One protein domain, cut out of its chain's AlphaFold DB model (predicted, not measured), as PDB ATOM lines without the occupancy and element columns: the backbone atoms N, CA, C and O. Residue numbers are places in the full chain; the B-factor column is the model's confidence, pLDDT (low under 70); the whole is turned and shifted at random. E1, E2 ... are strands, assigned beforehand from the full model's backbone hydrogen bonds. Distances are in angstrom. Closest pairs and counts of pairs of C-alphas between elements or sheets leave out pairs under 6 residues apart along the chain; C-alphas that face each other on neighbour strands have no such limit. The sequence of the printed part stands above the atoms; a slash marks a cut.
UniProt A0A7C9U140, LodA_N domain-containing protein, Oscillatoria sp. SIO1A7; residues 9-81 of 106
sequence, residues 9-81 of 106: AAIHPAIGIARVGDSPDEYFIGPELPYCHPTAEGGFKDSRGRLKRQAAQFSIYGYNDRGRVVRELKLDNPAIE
ATOM      1  N   ALA A   9      22.268  15.546  97.749       94.38
ATOM      2  CA  ALA A   9      23.327  16.262  98.456       94.38
ATOM      3  C   ALA A   9      24.505  16.551  97.509       94.38
ATOM      4  O   ALA A   9      24.741  15.790  96.567       94.38
ATOM      5  N   ALA A  10      25.230  17.646  97.728       95.62
ATOM      6  CA  ALA A  10      26.473  17.933  97.011       95.62
ATOM      7  C   ALA A  10      27.499  18.627  97.912       95.62
ATOM      8  O   ALA A  10      27.124  19.398  98.796       95.62
ATOM      9  N   ILE A  11      28.780  18.357  97.651       95.19
ATOM     10  CA  ILE A  11      29.924  18.944  98.355       95.19
ATOM     11  C   ILE A  11      30.324  20.256  97.670       95.19
ATOM     12  O   ILE A  11      30.442  20.310  96.443       95.19
ATOM     13  N   HIS A  12      30.548  21.299  98.465       93.44
ATOM     14  CA  HIS A  12      31.010  22.609  98.023       93.44
ATOM     15  C   HIS A  12      32.191  23.083  98.884       93.44
ATOM     16  O   HIS A  12      32.125  22.926 100.099       93.44
ATOM     17  N   PRO A  13      33.243  23.670  98.289       92.88
ATOM     18  CA  PRO A  13      33.449  23.832  96.853       92.88
ATOM     19  C   PRO A  13      33.701  22.480  96.167       92.88
ATOM     20  O   PRO A  13      34.158  21.524  96.785       92.88
ATOM     21  N   ALA A  14      33.421  22.402  94.863       93.19
ATOM     22  CA  ALA A  14      33.700  21.190  94.084       93.19
ATOM     23  C   ALA A  14      35.210  20.897  93.986       93.19
ATOM     24  O   ALA A  14      35.616  19.753  93.803       93.19
ATOM     25  N   ILE A  15      36.038  21.940  94.110       91.69
ATOM     26  CA  ILE A  15      37.497  21.863  94.127       91.69
ATOM     27  C   ILE A  15      37.984  22.659  95.336       91.69
ATOM     28  O   ILE A  15      37.831  23.879  95.380       91.69
ATOM     29  N   GLY A  16      38.575  21.969  96.309       91.06
ATOM     30  CA  GLY A  16      39.266  22.607  97.425       91.06
ATOM     31  C   GLY A  16      40.711  22.935  97.062       91.06
ATOM     32  O   GLY A  16      41.397  22.129  96.435       91.06
ATOM     33  N   ILE A  17      41.185  24.109  97.480       91.38
ATOM     34  CA  ILE A  17      42.578  24.532  97.300       91.38
ATOM     35  C   ILE A  17      43.233  24.654  98.673       91.38
ATOM     36  O   ILE A  17      42.887  25.533  99.464       91.38
ATOM     37  N   ALA A  18      44.211  23.788  98.925       93.25
ATOM     38  CA  ALA A  18      45.058  23.835 100.109       93.25
ATOM     39  C   ALA A  18      46.481  24.289  99.741       93.25
ATOM     40  O   ALA A  18      46.920  24.128  98.599       93.25
ATOM     41  N   ARG A  19      47.212  24.852 100.710       94.25
ATOM     42  CA  ARG A  19      48.624  25.247 100.549       94.25
ATOM     43  C   ARG A  19      49.482  24.661 101.660       94.25
ATOM     44  O   ARG A  19      49.053  24.576 102.811       94.25
ATOM     45  N   VAL A  20      50.710  24.303 101.296       94.94
ATOM     46  CA  VAL A  20      51.722  23.779 102.218       94.94
ATOM     47  C   VAL A  20      52.220  24.890 103.148       94.94
ATOM     48  O   VAL A  20      52.343  26.042 102.741       94.94
ATOM     49  N   GLY A  21      52.516  24.511 104.388       95.38
ATOM     50  CA  GLY A  21      53.127  25.333 105.429       95.38
ATOM     51  C   GLY A  21      53.858  24.428 106.424       95.38
ATOM     52  O   GLY A  21      53.512  23.250 106.552       95.38
ATOM     53  N   ASP A  22      54.885  24.959 107.080       97.19
ATOM     54  CA  ASP A  22      55.783  24.249 107.999       97.19
ATOM     55  C   ASP A  22      55.454  24.485 109.486       97.19
ATOM     56  O   ASP A  22      56.110  23.919 110.364       97.19
ATOM     57  N   SER A  23      54.413  25.269 109.797       96.31
ATOM     58  CA  SER A  23      53.847  25.289 111.147       96.31
ATOM     59  C   SER A  23      53.169  23.941 111.443       96.31
ATOM     60  O   SER A  23      52.354  23.490 110.635       96.31
ATOM     61  N   PRO A  24      53.491  23.264 112.560       94.12
ATOM     62  CA  PRO A  24      52.984  21.933 112.885       94.12
ATOM     63  C   PRO A  24      51.504  21.949 113.254       94.12
ATOM     64  O   PRO A  24      50.780  21.055 112.821       94.12
ATOM     65  N   ASP A  25      51.049  22.990 113.953       93.31
ATOM     66  CA  ASP A  25      49.738  23.014 114.607       93.31
ATOM     67  C   ASP A  25      48.822  24.110 114.048       93.31
ATOM     68  O   ASP A  25      47.601  23.982 114.101       93.31
ATOM     69  N   GLU A  26      49.384  25.167 113.453       95.50
ATOM     70  CA  GLU A  26      48.597  26.312 112.997       95.50
ATOM     71  C   GLU A  26      48.241  26.238 111.507       95.50
ATOM     72  O   GLU A  26      49.058  25.937 110.627       95.50
ATOM     73  N   TYR A  27      46.986  26.567 111.217       95.25
ATOM     74  CA  TYR A  27      46.443  26.684 109.872       95.25
ATOM     75  C   TYR A  27      45.404  27.807 109.819       95.25
ATOM     76  O   TYR A  27      44.958  28.310 110.846       95.25
ATOM     77  N   PHE A  28      45.015  28.198 108.612       94.69
ATOM     78  CA  PHE A  28      43.887  29.094 108.373       94.69
ATOM     79  C   PHE A  28      43.036  28.565 107.218       94.69
ATOM     80  O   PHE A  28      43.519  27.797 106.379       94.69
ATOM     81  N   ILE A  29      41.768  28.967 107.175       93.62
ATOM     82  CA  ILE A  29      40.851  28.591 106.096       93.62
ATOM     83  C   ILE A  29      41.062  29.519 104.897       93.62
ATOM     84  O   ILE A  29      41.177  30.739 105.039       93.62
ATOM     85  N   GLY A  30      41.165  28.929 103.705       90.12
ATOM     86  CA  GLY A  30      41.225  29.676 102.450       90.12
ATOM     87  C   GLY A  30      39.922  30.429 102.140       90.12
ATOM     88  O   GLY A  30      38.890  30.163 102.744       90.12
ATOM     89  N   PRO A  31      39.933  31.362 101.179       87.81
ATOM     90  CA  PRO A  31      38.719  32.069 100.795       87.81
ATOM     91  C   PRO A  31      37.739  31.134 100.073       87.81
ATOM     92  O   PRO A  31      38.125  30.414  99.152       87.81
ATOM     93  N   GLU A  32      36.463  31.191 100.451       84.81
ATOM     94  CA  GLU A  32      35.377  30.467  99.765       84.81
ATOM     95  C   GLU A  32      34.776  31.265  98.600       84.81
ATOM     96  O   GLU A  32      34.109  30.710  97.726       84.81
ATOM     97  N   LEU A  33      35.031  32.577  98.573       83.31
ATOM     98  CA  LEU A  33      34.529  33.500  97.563       83.31
ATOM     99  C   LEU A  33      35.671  34.071  96.713       83.31
ATOM    100  O   LEU A  33      36.742  34.381  97.247       83.31
ATOM    101  N   PRO A  34      35.446  34.277  95.401       81.31
ATOM    102  CA  PRO A  34      36.384  34.996  94.552       81.31
ATOM    103  C   PRO A  34      36.681  36.390  95.108       81.31
ATOM    104  O   PRO A  34      35.799  37.045  95.658       81.31
ATOM    105  N   TYR A  35      37.920  36.851  94.929       82.88
ATOM    106  CA  TYR A  35      38.386  38.182  95.347       82.88
ATOM    107  C   TYR A  35      38.320  38.458  96.858       82.88
ATOM    108  O   TYR A  35      38.577  39.580  97.286       82.88
ATOM    109  N   CYS A  36      38.033  37.445  97.674       82.44
ATOM    110  CA  CYS A  36      38.171  37.536  99.116       82.44
ATOM    111  C   CYS A  36      39.603  37.157  99.508       82.44
ATOM    112  O   CYS A  36      40.109  36.099  99.120       82.44
ATOM    113  N   HIS A  37      40.280  38.021 100.262       81.25
ATOM    114  CA  HIS A  37      41.597  37.701 100.798       81.25
ATOM    115  C   HIS A  37      41.440  36.876 102.080       81.25
ATOM    116  O   HIS A  37      40.687  37.279 102.969       81.25
ATOM    117  N   PRO A  38      42.143  35.735 102.214       80.19
ATOM    118  CA  PRO A  38      42.107  34.982 103.454       80.19
ATOM    119  C   PRO A  38      42.685  35.834 104.579       80.19
ATOM    120  O   PRO A  38      43.758  36.424 104.440       80.19
ATOM    121  N   THR A  39      41.976  35.867 105.702       81.00
ATOM    122  CA  THR A  39      42.470  36.497 106.924       81.00
ATOM    123  C   THR A  39      42.912  35.385 107.860       81.00
ATOM    124  O   THR A  39      42.105  34.549 108.257       81.00
ATOM    125  N   ALA A  40      44.203  35.343 108.177       85.50
ATOM    126  CA  ALA A  40      44.731  34.444 109.192       85.50
ATOM    127  C   ALA A  40      44.841  35.217 110.509       85.50
ATOM    128  O   ALA A  40      45.524  36.241 110.573       85.50
ATOM    129  N   GLU A  41      44.161  34.741 111.552       84.62
ATOM    130  CA  GLU A  41      44.278  35.322 112.889       84.62
ATOM    131  C   GLU A  41      45.743  35.265 113.353       84.62
ATOM    132  O   GLU A  41      46.423  34.242 113.211       84.62
ATOM    133  N   GLY A  42      46.267  36.397 113.828       88.25
ATOM    134  CA  GLY A  42      47.688  36.537 114.168       88.25
ATOM    135  C   GLY A  42      48.647  36.528 112.965       88.25
ATOM    136  O   GLY A  42      49.855  36.441 113.156       88.25
ATOM    137  N   GLY A  43      48.136  36.626 111.733       92.44
ATOM    138  CA  GLY A  43      48.922  36.626 110.498       92.44
ATOM    139  C   GLY A  43      49.193  35.228 109.928       92.44
ATOM    140  O   GLY A  43      48.757  34.208 110.454       92.44
ATOM    141  N   PHE A  44      49.926  35.174 108.812       94.75
ATOM    142  CA  PHE A  44      50.206  33.926 108.077       94.75
ATOM    143  C   PHE A  44      51.346  33.084 108.661       94.75
ATOM    144  O   PHE A  44      51.666  32.024 108.126       94.75
ATOM    145  N   LYS A  45      51.984  33.561 109.729       95.62
ATOM    146  CA  LYS A  45      53.085  32.878 110.402       95.62
ATOM    147  C   LYS A  45      52.749  32.650 111.864       95.62
ATOM    148  O   LYS A  45      52.027  33.450 112.454       95.62
ATOM    149  N   ASP A  46      53.257  31.564 112.424       94.56
ATOM    150  CA  ASP A  46      53.170  31.327 113.861       94.56
ATOM    151  C   ASP A  46      54.156  32.200 114.653       94.56
ATOM    152  O   ASP A  46      54.985  32.923 114.091       94.56
ATOM    153  N   SER A  47      54.089  32.099 115.982       94.69
ATOM    154  CA  SER A  47      54.974  32.819 116.913       94.69
ATOM    155  C   SER A  47      56.472  32.553 116.706       94.69
ATOM    156  O   SER A  47      57.302  33.335 117.167       94.69
ATOM    157  N   ARG A  48      56.837  31.471 116.004       95.56
ATOM    158  CA  ARG A  48      58.221  31.100 115.672       95.56
ATOM    159  C   ARG A  48      58.603  31.470 114.236       95.56
ATOM    160  O   ARG A  48      59.702  31.141 113.797       95.56
ATOM    161  N   GLY A  49      57.721  32.149 113.501       94.94
ATOM    162  CA  GLY A  49      57.955  32.592 112.128       94.94
ATOM    163  C   GLY A  49      57.734  31.525 111.052       94.94
ATOM    164  O   GLY A  49      58.024  31.807 109.885       94.94
ATOM    165  N   ARG A  50      57.211  30.342 111.408       96.88
ATOM    166  CA  ARG A  50      56.879  29.268 110.452       96.88
ATOM    167  C   ARG A  50      55.566  29.578 109.744       96.88
ATOM    168  O   ARG A  50      54.679  30.198 110.324       96.88
ATOM    169  N   LEU A  51      55.428  29.154 108.496       96.56
ATOM    170  CA  LEU A  51      54.264  29.400 107.654       96.56
ATOM    171  C   LEU A  51      53.080  28.516 108.074       96.56
ATOM    172  O   LEU A  51      53.182  27.287 108.101       96.56
ATOM    173  N   LYS A  52      51.931  29.135 108.354       96.62
ATOM    174  CA  LYS A  52      50.674  28.421 108.615       96.62
ATOM    175  C   LYS A  52      50.189  27.730 107.339       96.62
ATOM    176  O   LYS A  52      50.286  28.291 106.245       96.62
ATOM    177  N   ARG A  53      49.630  26.526 107.466       96.44
ATOM    178  CA  ARG A  53      49.015  25.818 106.327       96.44
ATOM    179  C   ARG A  53      47.702  26.498 105.934       96.44
ATOM    180  O   ARG A  53      46.969  26.964 106.802       96.44
ATOM    181  N   GLN A  54      47.373  26.506 104.645       95.25
ATOM    182  CA  GLN A  54      46.037  26.908 104.198       95.25
ATOM    183  C   GLN A  54      45.192  25.649 104.005       95.25
ATOM    184  O   GLN A  54      45.515  24.829 103.142       95.25
ATOM    185  N   ALA A  55      44.122  25.508 104.780       94.38
ATOM    186  CA  ALA A  55      43.162  24.422 104.639       94.38
ATOM    187  C   ALA A  55      42.021  24.816 103.688       94.38
ATOM    188  O   ALA A  55      41.646  25.988 103.586       94.38
ATOM    189  N   ALA A  56      41.470  23.818 102.999       93.12
ATOM    190  CA  ALA A  56      40.224  23.951 102.259       93.12
ATOM    191  C   ALA A  56      39.069  23.490 103.153       93.12
ATOM    192  O   ALA A  56      39.141  22.405 103.733       93.12
ATOM    193  N   GLN A  57      38.023  24.304 103.251       93.12
ATOM    194  CA  GLN A  57      36.783  23.943 103.927       93.12
ATOM    195  C   GLN A  57      35.804  23.368 102.906       93.12
ATOM    196  O   GLN A  57      35.654  23.919 101.817       93.12
ATOM    197  N   PHE A  58      35.171  22.248 103.252       93.56
ATOM    198  CA  PHE A  58      34.121  21.621 102.460       93.56
ATOM    199  C   PHE A  58      32.837  21.547 103.288       93.56
ATOM    200  O   PHE A  58      32.860  21.094 104.430       93.56
ATOM    201  N   SER A  59      31.724  21.935 102.678       93.81
ATOM    202  CA  SER A  59      30.372  21.850 103.229       93.81
ATOM    203  C   SER A  59      29.488  20.993 102.330       93.81
ATOM    204  O   SER A  59      29.684  20.930 101.114       93.81
ATOM    205  N   ILE A  60      28.481  20.347 102.916       95.06
ATOM    206  CA  ILE A  60      27.490  19.558 102.177       95.06
ATOM    207  C   ILE A  60      26.172  20.325 102.161       95.06
ATOM    208  O   ILE A  60      25.652  20.701 103.206       95.06
ATOM    209  N   TYR A  61      25.594  20.521 100.979       95.00
ATOM    210  CA  TYR A  61      24.300  21.183 100.814       95.00
ATOM    211  C   TYR A  61      23.248  20.219 100.273       95.00
ATOM    212  O   TYR A  61      23.502  19.461  99.333       95.00
ATOM    213  N   GLY A  62      22.052  20.268 100.864       94.75
ATOM    214  CA  GLY A  62      20.871  19.529 100.437       94.75
ATOM    215  C   GLY A  62      20.047  20.315  99.416       94.75
ATOM    216  O   GLY A  62      19.770  21.498  99.608       94.75
ATOM    217  N   TYR A  63      19.621  19.644  98.352       94.75
ATOM    218  CA  TYR A  63      18.876  20.203  97.226       94.75
ATOM    219  C   TYR A  63      17.495  19.558  97.093       94.75
ATOM    220  O   TYR A  63      17.348  18.357  97.334       94.75
ATOM    221  N   ASN A  64      16.503  20.336  96.656       93.81
ATOM    222  CA  ASN A  64      15.179  19.824  96.292       93.81
ATOM    223  C   ASN A  64      15.122  19.311  94.840       93.81
ATOM    224  O   ASN A  64      16.107  19.355  94.101       93.81
ATOM    225  N   ASP A  65      13.952  18.820  94.432       92.88
ATOM    226  CA  ASP A  65      13.678  18.265  93.095       92.88
ATOM    227  C   ASP A  65      13.846  19.270  91.944       92.88
ATOM    228  O   ASP A  65      14.039  18.876  90.796       92.88
ATOM    229  N   ARG A  66      13.841  20.570  92.248       92.19
ATOM    230  CA  ARG A  66      14.099  21.668  91.305       92.19
ATOM    231  C   ARG A  66      15.558  22.126  91.306       92.19
ATOM    232  O   ARG A  66      15.867  23.148  90.698       92.19
ATOM    233  N   GLY A  67      16.442  21.429  92.020       90.62
ATOM    234  CA  GLY A  67      17.859  21.777  92.109       90.62
ATOM    235  C   GLY A  67      18.141  23.048  92.913       90.62
ATOM    236  O   GLY A  67      19.216  23.626  92.769       90.62
ATOM    237  N   ARG A  68      17.212  23.499  93.765       93.25
ATOM    238  CA  ARG A  68      17.445  24.629  94.679       93.25
ATOM    239  C   ARG A  68      17.995  24.129  96.007       93.25
ATOM    240  O   ARG A  68      17.551  23.089  96.496       93.25
ATOM    241  N   VAL A  69      18.929  24.883  96.585       92.88
ATOM    242  CA  VAL A  69      19.450  24.622  97.933       92.88
ATOM    243  C   VAL A  69      18.317  24.790  98.942       92.88
ATOM    244  O   VAL A  69      17.630  25.809  98.938       92.88
ATOM    245  N   VAL A  70      18.124  23.777  99.783       93.00
ATOM    246  CA  VAL A  70      17.174  23.790 100.904       93.00
ATOM    247  C   VAL A  70      17.895  24.204 102.184       93.00
ATOM    248  O   VAL A  70      17.420  25.074 102.904       93.00
ATOM    249  N   ARG A  71      19.044  23.576 102.468       91.50
ATOM    250  CA  ARG A  71      19.856  23.808 103.675       91.50
ATOM    251  C   ARG A  71      21.254  23.213 103.539       91.50
ATOM    252  O   ARG A  71      21.470  22.314 102.725       91.50
ATOM    253  N   GLU A  72      22.171  23.678 104.372       93.00
ATOM    254  CA  GLU A  72      23.419  22.966 104.664       93.00
ATOM    255  C   GLU A  72      23.109  21.729 105.528       93.00
ATOM    256  O   GLU A  72      22.226  21.773 106.387       93.00
ATOM    257  N   LEU A  73      23.787  20.611 105.272       92.06
ATOM    258  CA  LEU A  73      23.681  19.384 106.060       92.06
ATOM    259  C   LEU A  73      24.791  19.399 107.115       92.06
ATOM    260  O   LEU A  73      25.966  19.262 106.780       92.06
ATOM    261  N   LYS A  74      24.405  19.597 108.377       90.25
ATOM    262  CA  LYS A  74      25.301  19.679 109.536       90.25
ATOM    263  C   LYS A  74      24.975  18.593 110.554       90.25
ATOM    264  O   LYS A  74      23.866  18.066 110.579       90.25
ATOM    265  N   LEU A  75      25.948  18.313 111.416       87.75
ATOM    266  CA  LEU A  75      25.827  17.361 112.527       87.75
ATOM    267  C   LEU A  75      24.986  17.899 113.703       87.75
ATOM    268  O   LEU A  75      24.797  17.205 114.692       87.75
ATOM    269  N   ASP A  76      24.466  19.128 113.615       85.31
ATOM    270  CA  ASP A  76      23.495  19.660 114.584       85.31
ATOM    271  C   ASP A  76      22.115  18.985 114.467       85.31
ATOM    272  O   ASP A  76      21.290  19.075 115.379       85.31
ATOM    273  N   ASN A  77      21.873  18.274 113.365       83.38
ATOM    274  CA  ASN A  77      20.714  17.429 113.169       83.38
ATOM    275  C   ASN A  77      21.081  15.963 113.457       83.38
ATOM    276  O   ASN A  77      21.820  15.367 112.673       83.38
ATOM    277  N   PRO A  78      20.509  15.333 114.501       85.69
ATOM    278  CA  PRO A  78      20.854  13.964 114.892       85.69
ATOM    279  C   PRO A  78      20.461  12.903 113.853       85.69
ATOM    280  O   PRO A  78      20.872  11.754 113.962       85.69
ATOM    281  N   ALA A  79      19.654  13.257 112.847       86.19
ATOM    282  CA  ALA A  79      19.327  12.374 111.729       86.19
ATOM    283  C   ALA A  79      20.384  12.389 110.604       86.19
ATOM    284  O   ALA A  79      20.162  11.769 109.564       86.19
ATOM    285  N   ILE A  80      21.478  13.142 110.761       87.44
ATOM    286  CA  ILE A  80      22.525  13.315 109.750       87.44
ATOM    287  C   ILE A  80      23.832  12.715 110.267       87.44
ATOM    288  O   ILE A  80      24.384  13.172 111.260       87.44
ATOM    289  N   GLU A  81      24.352  11.740 109.528       91.56
ATOM    290  CA  GLU A  81      25.680  11.153 109.716       91.56
ATOM    291  C   GLU A  81      26.549  11.510 108.502       91.56
ATOM    292  O   GLU A  81      26.073  11.477 107.360       91.56
TER     293      GLU A  81
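What this domain is: This is residues 9 to 81 of the 106 residues of the protein "LodA_N domain-containing protein" of Oscillatoria sp. SIO1A7 (UniProt A0A7C9U140). With little regular structure, this is an elongated model: a small antiparallel sheet, E1, E4, E5 in order, at one end, and the short parallel pair E2 and E3 among long loops toward the other. Residues 75 to 80 stick out. The printed part, 73 residues, is all strand and loose (radius of gyration of the C-alphas 15.9 A), spanning 51 by 30 by 17 A; no named helix, and five strands, E1 to E5 along the chain, hold 19 residues.

How they stand to each other: Inner strand E4, residues 59 to 63, is antiparallel to E1, residues 9 to 12, at 142 degrees; N 10 and O 61, 3.0 A, are within hydrogen-bond range. E4 and E5, residues 69 to 72, form an antiparallel hairpin at 148 degrees, with N 62 and O 71 at 2.8 A. E2, residues 27 to 29, and E3, residues 53 to 55, are parallel at 34 degrees, with N 28 and O 53 at 2.9 A. E3 and E4 are apart.

Where its parts are: E1, 10.0 A long, begins at C-alpha 9 (23.327, 16.262, 98.456). E4 is 13.1 A long. E5 ends at C-alpha 72 (23.419, 22.966, 104.664).

The domain as a whole: The C-alphas farthest apart, of Arg 48 and Asp 65, are 51.6 A apart. The printed part has no cut. Links E1 to E2 and E2 to E3 are long. No printed residue is under 70 in pLDDT.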